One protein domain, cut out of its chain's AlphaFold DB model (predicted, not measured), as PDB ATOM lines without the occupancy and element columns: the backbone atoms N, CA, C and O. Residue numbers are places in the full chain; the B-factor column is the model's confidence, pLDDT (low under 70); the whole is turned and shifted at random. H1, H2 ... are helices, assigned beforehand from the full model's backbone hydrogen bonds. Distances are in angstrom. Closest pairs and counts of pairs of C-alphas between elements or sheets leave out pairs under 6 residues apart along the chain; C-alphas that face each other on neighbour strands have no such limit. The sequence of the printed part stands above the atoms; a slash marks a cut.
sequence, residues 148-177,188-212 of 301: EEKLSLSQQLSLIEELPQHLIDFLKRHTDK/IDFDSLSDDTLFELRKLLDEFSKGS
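AT A GLANCE: This is residues 148 to 177 and 188 to 212 of the 301 residues of an uncharacterized protein of Vanilla planifolia (UniProt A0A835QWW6). The long helix H3 has two shorter helices beside it: H2 runs side by side with it in the opposite direction, while H1 crosses it at a steep slant. H1 and H2 stand apart, and the centres of the three helices make a triangle. The printed part has 55 residues with three named helices, H1, H2 and H3 along the chain, and no named strand; the class is all helix. It is compact, with a radius of gyration of the C-alphas of 10.7 A and spans of 31 by 25 by 18 A.

IN THESE COORDINATES: Find C-alpha 148 at (74.826, 134.094, 129.862); from there H1 runs through residues 148 to 158, 15.4 A long. Go on to C-alpha 165 at (96.167, 139.032, 115.703), where H2 begins; it takes residues 165 to 175 and measures 15.2 A. Past the cut, H3 holds residues 195 to 211, 24.2 A long, and ends at C-alpha 211, (96.157, 125.411, 121.265).

HOW THE PARTS SIT: Look first at H1 and H3, which touch; their closest C-alphas, those of Leu 153 and Arg 202, are 6.5 A apart. They run the same way at a steep tilt of 48 degrees, and H3 touches H1 with residues 198 to 205 alone. H2 and H3 only just touch, with 3 pairs of C-alphas within 8 A. The closest are those of Leu 167 and Leu 204, 7.4 A apart, and H3 touches H2 with residues 197 to 204 alone. H2 and H3 run opposite ways at a shallow tilt of 8 degrees. H1 and H2 are apart. In H1, H2 and H3 every O i to N i+4 pair is within hydrogen-bond range.

THE WHOLE: The two C-alphas farthest apart are those of Lys 177 and Ser 212, at 32.1 A. Residues 178 to 187 are not printed, and C-alphas 177 and 188 across this cut are 11.7 A apart. The link from H1 to H2 is short, with 6 residues; that from H2 to H3 is the link across the cut. The mean pLDDT of the printed part is 79.1; look for values under 70 at residue 161, residues 176 to 177 and residues 211 to 212.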
ATOM      1  N   GLU A 148      73.818 134.727 129.004       80.88
ATOM      2  CA  GLU A 148      74.826 134.094 129.862       80.88
ATOM      3  C   GLU A 148      76.048 133.607 129.066       80.88
ATOM      4  O   GLU A 148      77.189 133.819 129.480       80.88
ATOM      5  N   GLU A 149      75.839 133.015 127.888       82.31
ATOM      6  CA  GLU A 149      76.930 132.608 127.001       82.31
ATOM      7  C   GLU A 149      77.667 133.823 126.417       82.31
ATOM      8  O   GLU A 149      78.896 133.804 126.320       82.31
ATOM      9  N   LYS A 150      76.946 134.900 126.079       81.25
ATOM     10  CA  LYS A 150      77.557 136.170 125.653       81.25
ATOM     11  C   LYS A 150      78.436 136.768 126.754       81.25
ATOM     12  O   LYS A 150      79.559 137.194 126.482       81.25
ATOM     13  N   LEU A 151      77.953 136.763 127.999       79.31
ATOM     14  CA  LEU A 151      78.717 137.234 129.155       79.31
ATOM     15  C   LEU A 151      79.968 136.375 129.386       79.31
ATOM     16  O   LEU A 151      81.048 136.915 129.620       79.31
ATOM     17  N   SER A 152      79.838 135.052 129.259       82.50
ATOM     18  CA  SER A 152      80.965 134.122 129.366       82.50
ATOM     19  C   SER A 152      82.037 134.393 128.304       82.50
ATOM     20  O   SER A 152      83.220 134.438 128.641       82.50
ATOM     21  N   LEU A 153      81.647 134.670 127.054       83.50
ATOM     22  CA  LEU A 153      82.592 135.054 125.999       83.50
ATOM     23  C   LEU A 153      83.324 136.359 126.286       83.50
ATOM     24  O   LEU A 153      84.536 136.440 126.087       83.50
ATOM     25  N   SER A 154      82.597 137.378 126.740       80.81
ATOM     26  CA  SER A 154      83.184 138.670 127.097       80.81
ATOM     27  C   SER A 154      84.220 138.509 128.217       80.81
ATOM     28  O   SER A 154      85.340 139.009 128.108       80.81
ATOM     29  N   GLN A 155      83.897 137.715 129.242       82.19
ATOM     30  CA  GLN A 155      84.832 137.384 130.316       82.19
ATOM     31  C   GLN A 155      86.056 136.622 129.794       82.19
ATOM     32  O   GLN A 155      87.180 136.986 130.129       82.19
ATOM     33  N   GLN A 156      85.873 135.614 128.936       84.12
ATOM     34  CA  GLN A 156      86.989 134.869 128.343       84.12
ATOM     35  C   GLN A 156      87.926 135.762 127.525       84.12
ATOM     36  O   GLN A 156      89.140 135.622 127.638       84.12
ATOM     37  N   LEU A 157      87.384 136.704 126.751       81.81
ATOM     38  CA  LEU A 157      88.181 137.690 126.020       81.81
ATOM     39  C   LEU A 157      88.971 138.605 126.961       81.81
ATOM     40  O   LEU A 157      90.132 138.881 126.686       81.81
ATOM     41  N   SER A 158      88.373 139.023 128.082       76.12
ATOM     42  CA  SER A 158      89.041 139.883 129.075       76.12
ATOM     43  C   SER A 158      90.165 139.188 129.853       76.12
ATOM     44  O   SER A 158      91.050 139.852 130.382       76.12
ATOM     45  N   LEU A 159      90.132 137.854 129.935       81.19
ATOM     46  CA  LEU A 159      91.131 137.054 130.648       81.19
ATOM     47  C   LEU A 159      92.390 136.778 129.810       81.19
ATOM     48  O   LEU A 159      93.392 136.322 130.360       81.19
ATOM     49  N   ILE A 160      92.350 137.012 128.495       80.88
ATOM     50  CA  ILE A 160      93.489 136.792 127.597       80.88
ATOM     51  C   ILE A 160      94.365 138.049 127.594       80.88
ATOM     52  O   ILE A 160      93.979 139.080 127.059       80.88
ATOM     53  N   GLU A 161      95.562 137.936 128.174       68.25
ATOM     54  CA  GLU A 161      96.512 139.049 128.334       68.25
ATOM     55  C   GLU A 161      97.079 139.557 126.993       68.25
ATOM     56  O   GLU A 161      97.310 140.752 126.833       68.25
ATOM     57  N   GLU A 162      97.239 138.672 126.002       78.62
ATOM     58  CA  GLU A 162      97.676 139.027 124.647       78.62
ATOM     59  C   GLU A 162      96.755 138.371 123.611       78.62
ATOM     60  O   GLU A 162      96.849 137.173 123.324       78.62
ATOM     61  N   LEU A 163      95.804 139.150 123.085       79.56
ATOM     62  CA  LEU A 163      94.831 138.657 122.116       79.56
ATOM     63  C   LEU A 163      95.521 138.410 120.757       79.56
ATOM     64  O   LEU A 163      96.095 139.335 120.183       79.56
ATOM     65  N   PRO A 164      95.449 137.193 120.188       81.69
ATOM     66  CA  PRO A 164      96.044 136.892 118.890       81.69
ATOM     67  C   PRO A 164      95.557 137.802 117.757       81.69
ATOM     68  O   PRO A 164      94.363 138.077 117.631       81.69
ATOM     69  N   GLN A 165      96.461 138.140 116.832       77.31
ATOM     70  CA  GLN A 165      96.167 139.032 115.703       77.31
ATOM     71  C   GLN A 165      94.961 138.584 114.862       77.31
ATOM     72  O   GLN A 165      94.144 139.403 114.462       77.31
ATOM     73  N   HIS A 166      94.792 137.278 114.636       81.25
ATOM     74  CA  HIS A 166      93.670 136.761 113.847       81.25
ATOM     75  C   HIS A 166      92.301 136.947 114.529       81.25
ATOM     76  O   HIS A 166      91.299 137.073 113.830       81.25
ATOM     77  N   LEU A 167      92.252 136.985 115.869       81.94
ATOM     78  CA  LEU A 167      91.042 137.280 116.643       81.94
ATOM     79  C   LEU A 167      90.737 138.779 116.616       81.94
ATOM     80  O   LEU A 167      89.585 139.159 116.422       81.94
ATOM     81  N   ILE A 168      91.769 139.620 116.722       80.69
ATOM     82  CA  ILE A 168      91.651 141.075 116.555       80.69
ATOM     83  C   ILE A 168      91.123 141.408 115.154       80.69
ATOM     84  O   ILE A 168      90.159 142.157 115.015       80.69
ATOM     85  N   ASP A 169      91.712 140.820 114.112       80.56
ATOM     86  CA  ASP A 169      91.317 141.043 112.720       80.56
ATOM     87  C   ASP A 169      89.901 140.527 112.434       80.56
ATOM     88  O   ASP A 169      89.167 141.125 111.644       80.56
ATOM     89  N   PHE A 170      89.517 139.408 113.058       85.06
ATOM     90  CA  PHE A 170      88.160 138.874 112.986       85.06
ATOM     91  C   PHE A 170      87.164 139.849 113.618       85.06
ATOM     92  O   PHE A 170      86.197 140.236 112.965       85.06
ATOM     93  N   LEU A 171      87.428 140.302 114.843       81.44
ATOM     94  CA  LEU A 171      86.564 141.242 115.550       81.44
ATOM     95  C   LEU A 171      86.428 142.556 114.779       81.44
ATOM     96  O   LEU A 171      85.307 142.906 114.425       81.44
ATOM     97  N   LYS A 172      87.541 143.189 114.384       79.81
ATOM     98  CA  LYS A 172      87.543 144.426 113.577       79.81
ATOM     99  C   LYS A 172      86.674 144.301 112.322       79.81
ATOM    100  O   LYS A 172      85.803 145.123 112.060       79.81
ATOM    101  N   ARG A 173      86.829 143.202 111.575       79.81
ATOM    102  CA  ARG A 173      86.073 142.958 110.335       79.81
ATOM    103  C   ARG A 173      84.561 142.849 110.548       79.81
ATOM    104  O   ARG A 173      83.801 143.123 109.619       79.81
ATOM    105  N   HIS A 174      84.135 142.404 111.724       75.19
ATOM    106  CA  HIS A 174      82.730 142.177 112.046       75.19
ATOM    107  C   HIS A 174      82.104 143.305 112.886       75.19
ATOM    108  O   HIS A 174      80.878 143.369 112.953       75.19
ATOM    109  N   THR A 175      82.911 144.219 113.440       71.31
ATOM    110  CA  THR A 175      82.467 145.403 114.201       71.31
ATOM    111  C   THR A 175      82.358 146.681 113.359       71.31
ATOM    112  O   THR A 175      81.659 147.614 113.745       71.31
ATOM    113  N   ASP A 176      82.984 146.742 112.180       64.81
ATOM    114  CA  ASP A 176      83.082 147.983 111.401       64.81
ATOM    115  C   ASP A 176      81.804 148.351 110.619       64.81
ATOM    116  O   ASP A 176      81.623 148.038 109.437       64.81
ATOM    117  N   LYS A 177      80.948 149.151 111.261       59.00
ATOM    118  CA  LYS A 177      80.136 150.177 110.589       59.00
ATOM    119  C   LYS A 177      80.409 151.541 111.232       59.00
ATOM    120  O   LYS A 177      79.663 151.956 112.108       59.00
ATOM    121  N   ILE A 188      83.810 146.688 121.628       73.19
ATOM    122  CA  ILE A 188      82.983 145.657 120.983       73.19
ATOM    123  C   ILE A 188      81.570 145.707 121.569       73.19
ATOM    124  O   ILE A 188      81.359 145.323 122.720       73.19
ATOM    125  N   ASP A 189      80.586 146.096 120.758       73.69
ATOM    126  CA  ASP A 189      79.167 145.954 121.104       73.69
ATOM    127  C   ASP A 189      78.667 144.536 120.762       73.69
ATOM    128  O   ASP A 189      78.367 144.218 119.607       73.69
ATOM    129  N   PHE A 190      78.547 143.680 121.781       74.44
ATOM    130  CA  PHE A 190      78.082 142.290 121.665       74.44
ATOM    131  C   PHE A 190      76.602 142.144 121.266       74.44
ATOM    132  O   PHE A 190      76.177 141.048 120.880       74.44
ATOM    133  N   ASP A 191      75.807 143.213 121.339       74.25
ATOM    134  CA  ASP A 191      74.413 143.212 120.888       74.25
ATOM    135  C   ASP A 191      74.273 143.622 119.419       74.25
ATOM    136  O   ASP A 191      73.284 143.268 118.772       74.25
ATOM    137  N   SER A 192      75.293 144.283 118.864       75.25
ATOM    138  CA  SER A 192      75.395 144.571 117.429       75.25
ATOM    139  C   SER A 192      75.861 143.365 116.599       75.25
ATOM    140  O   SER A 192      75.571 143.282 115.399       75.25
ATOM    141  N   LEU A 193      76.565 142.418 117.232       79.25
ATOM    142  CA  LEU A 193      77.077 141.212 116.589       79.25
ATOM    143  C   LEU A 193      75.954 140.204 116.316       79.25
ATOM    144  O   LEU A 193      75.064 139.970 117.131       79.25
ATOM    145  N   SER A 194      76.017 139.563 115.148       82.69
ATOM    146  CA  SER A 194      75.093 138.483 114.798       82.69
ATOM    147  C   SER A 194      75.357 137.223 115.629       82.69
ATOM    148  O   SER A 194      76.498 136.951 116.011       82.69
ATOM    149  N   ASP A 195      74.323 136.410 115.846       82.56
ATOM    150  CA  ASP A 195      74.464 135.132 116.556       82.56
ATOM    151  C   ASP A 195      75.564 134.264 115.915       82.56
ATOM    152  O   ASP A 195      76.433 133.752 116.612       82.56
ATOM    153  N   ASP A 196      75.614 134.202 114.580       80.69
ATOM    154  CA  ASP A 196      76.630 133.447 113.835       80.69
ATOM    155  C   ASP A 196      78.062 133.937 114.122       80.69
ATOM    156  O   ASP A 196      78.961 133.127 114.351       80.69
ATOM    157  N   THR A 197      78.277 135.258 114.179       86.06
ATOM    158  CA  THR A 197      79.589 135.847 114.514       86.06
ATOM    159  C   THR A 197      79.993 135.586 115.962       86.06
ATOM    160  O   THR A 197      81.174 135.390 116.238       86.06
ATOM    161  N   LEU A 198      79.026 135.534 116.882       84.06
ATOM    162  CA  LEU A 198      79.274 135.219 118.287       84.06
ATOM    163  C   LEU A 198      79.656 133.741 118.473       84.06
ATOM    164  O   LEU A 198      80.584 133.429 119.221       84.06
ATOM    165  N   PHE A 199      79.014 132.822 117.745       86.12
ATOM    166  CA  PHE A 199      79.405 131.406 117.750       86.12
ATOM    167  C   PHE A 199      80.771 131.168 117.102       86.12
ATOM    168  O   PHE A 199      81.543 130.337 117.585       86.12
ATOM    169  N   GLU A 200      81.089 131.884 116.025       86.06
ATOM    170  CA  GLU A 200      82.405 131.801 115.388       86.06
ATOM    171  C   GLU A 200      83.505 132.351 116.307       86.06
ATOM    172  O   GLU A 200      84.539 131.706 116.472       86.06
ATOM    173  N   LEU A 201      83.237 133.457 117.009       86.31
ATOM    174  CA  LEU A 201      84.125 134.007 118.034       86.31
ATOM    175  C   LEU A 201      84.373 133.014 119.177       86.31
ATOM    176  O   LEU A 201      85.527 132.762 119.526       86.31
ATOM    177  N   ARG A 202      83.314 132.384 119.709       85.50
ATOM    178  CA  ARG A 202      83.423 131.313 120.717       85.50
ATOM    179  C   ARG A 202      84.336 130.191 120.253       85.50
ATOM    180  O   ARG A 202      85.216 129.752 120.984       85.50
ATOM    181  N   LYS A 203      84.120 129.730 119.024       88.19
ATOM    182  CA  LYS A 203      84.882 128.631 118.445       88.19
ATOM    183  C   LYS A 203      86.366 128.982 118.325       88.19
ATOM    184  O   LYS A 203      87.202 128.155 118.678       88.19
ATOM    185  N   LEU A 204      86.693 130.188 117.860       86.31
ATOM    186  CA  LEU A 204      88.081 130.638 117.743       86.31
ATOM    187  C   LEU A 204      88.762 130.764 119.121       86.31
ATOM    188  O   LEU A 204      89.920 130.377 119.268       86.31
ATOM    189  N   LEU A 205      88.042 131.224 120.150       85.06
ATOM    190  CA  LEU A 205      88.546 131.299 121.531       85.06
ATOM    191  C   LEU A 205      88.758 129.923 122.175       85.06
ATOM    192  O   LEU A 205      89.761 129.699 122.860       85.06
ATOM    193  N   ASP A 206      87.845 128.983 121.922       85.25
ATOM    194  CA  ASP A 206      87.973 127.591 122.357       85.25
ATOM    195  C   ASP A 206      89.169 126.904 121.679       85.25
ATOM    196  O   ASP A 206      89.891 126.134 122.316       85.25
ATOM    197  N   GLU A 207      89.394 127.169 120.389       85.38
ATOM    198  CA  GLU A 207      90.557 126.674 119.642       85.38
ATOM    199  C   GLU A 207      91.865 127.274 120.171       85.38
ATOM    200  O   GLU A 207      92.835 126.538 120.362       85.38
ATOM    201  N   PHE A 208      91.887 128.569 120.497       79.31
ATOM    202  CA  PHE A 208      93.055 129.224 121.089       79.31
ATOM    203  C   PHE A 208      93.402 128.659 122.473       79.31
ATOM    204  O   PHE A 208      94.558 128.337 122.749       79.31
ATOM    205  N   SER A 209      92.392 128.446 123.318       77.75
ATOM    206  CA  SER A 209      92.565 127.888 124.665       77.75
ATOM    207  C   SER A 209      93.011 126.419 124.647       77.75
ATOM    208  O   SER A 209      93.728 125.973 125.540       77.75
ATOM    209  N   LYS A 210      92.638 125.656 123.611       72.56
ATOM    210  CA  LYS A 210      93.132 124.285 123.379       72.56
ATOM    211  C   LYS A 210      94.532 124.269 122.756       72.56
ATOM    212  O   LYS A 210      95.307 123.356 123.030       72.56
ATOM    213  N   GLY A 211      94.862 125.268 121.935       59.12
ATOM    214  CA  GLY A 211      96.157 125.411 121.265       59.12
ATOM    215  C   GLY A 211      97.287 125.910 122.172       59.12
ATOM    216  O   GLY A 211      98.432 125.495 121.998       59.12
ATOM    217  N   SER A 212      96.984 126.721 123.190       56.97
ATOM    218  CA  SER A 212      97.986 127.249 124.133       56.97
ATOM    219  C   SER A 212      98.597 126.186 125.066       56.97
ATOM    220  O   SER A 212      99.591 126.454 125.745       56.97
TER     221      SER A 212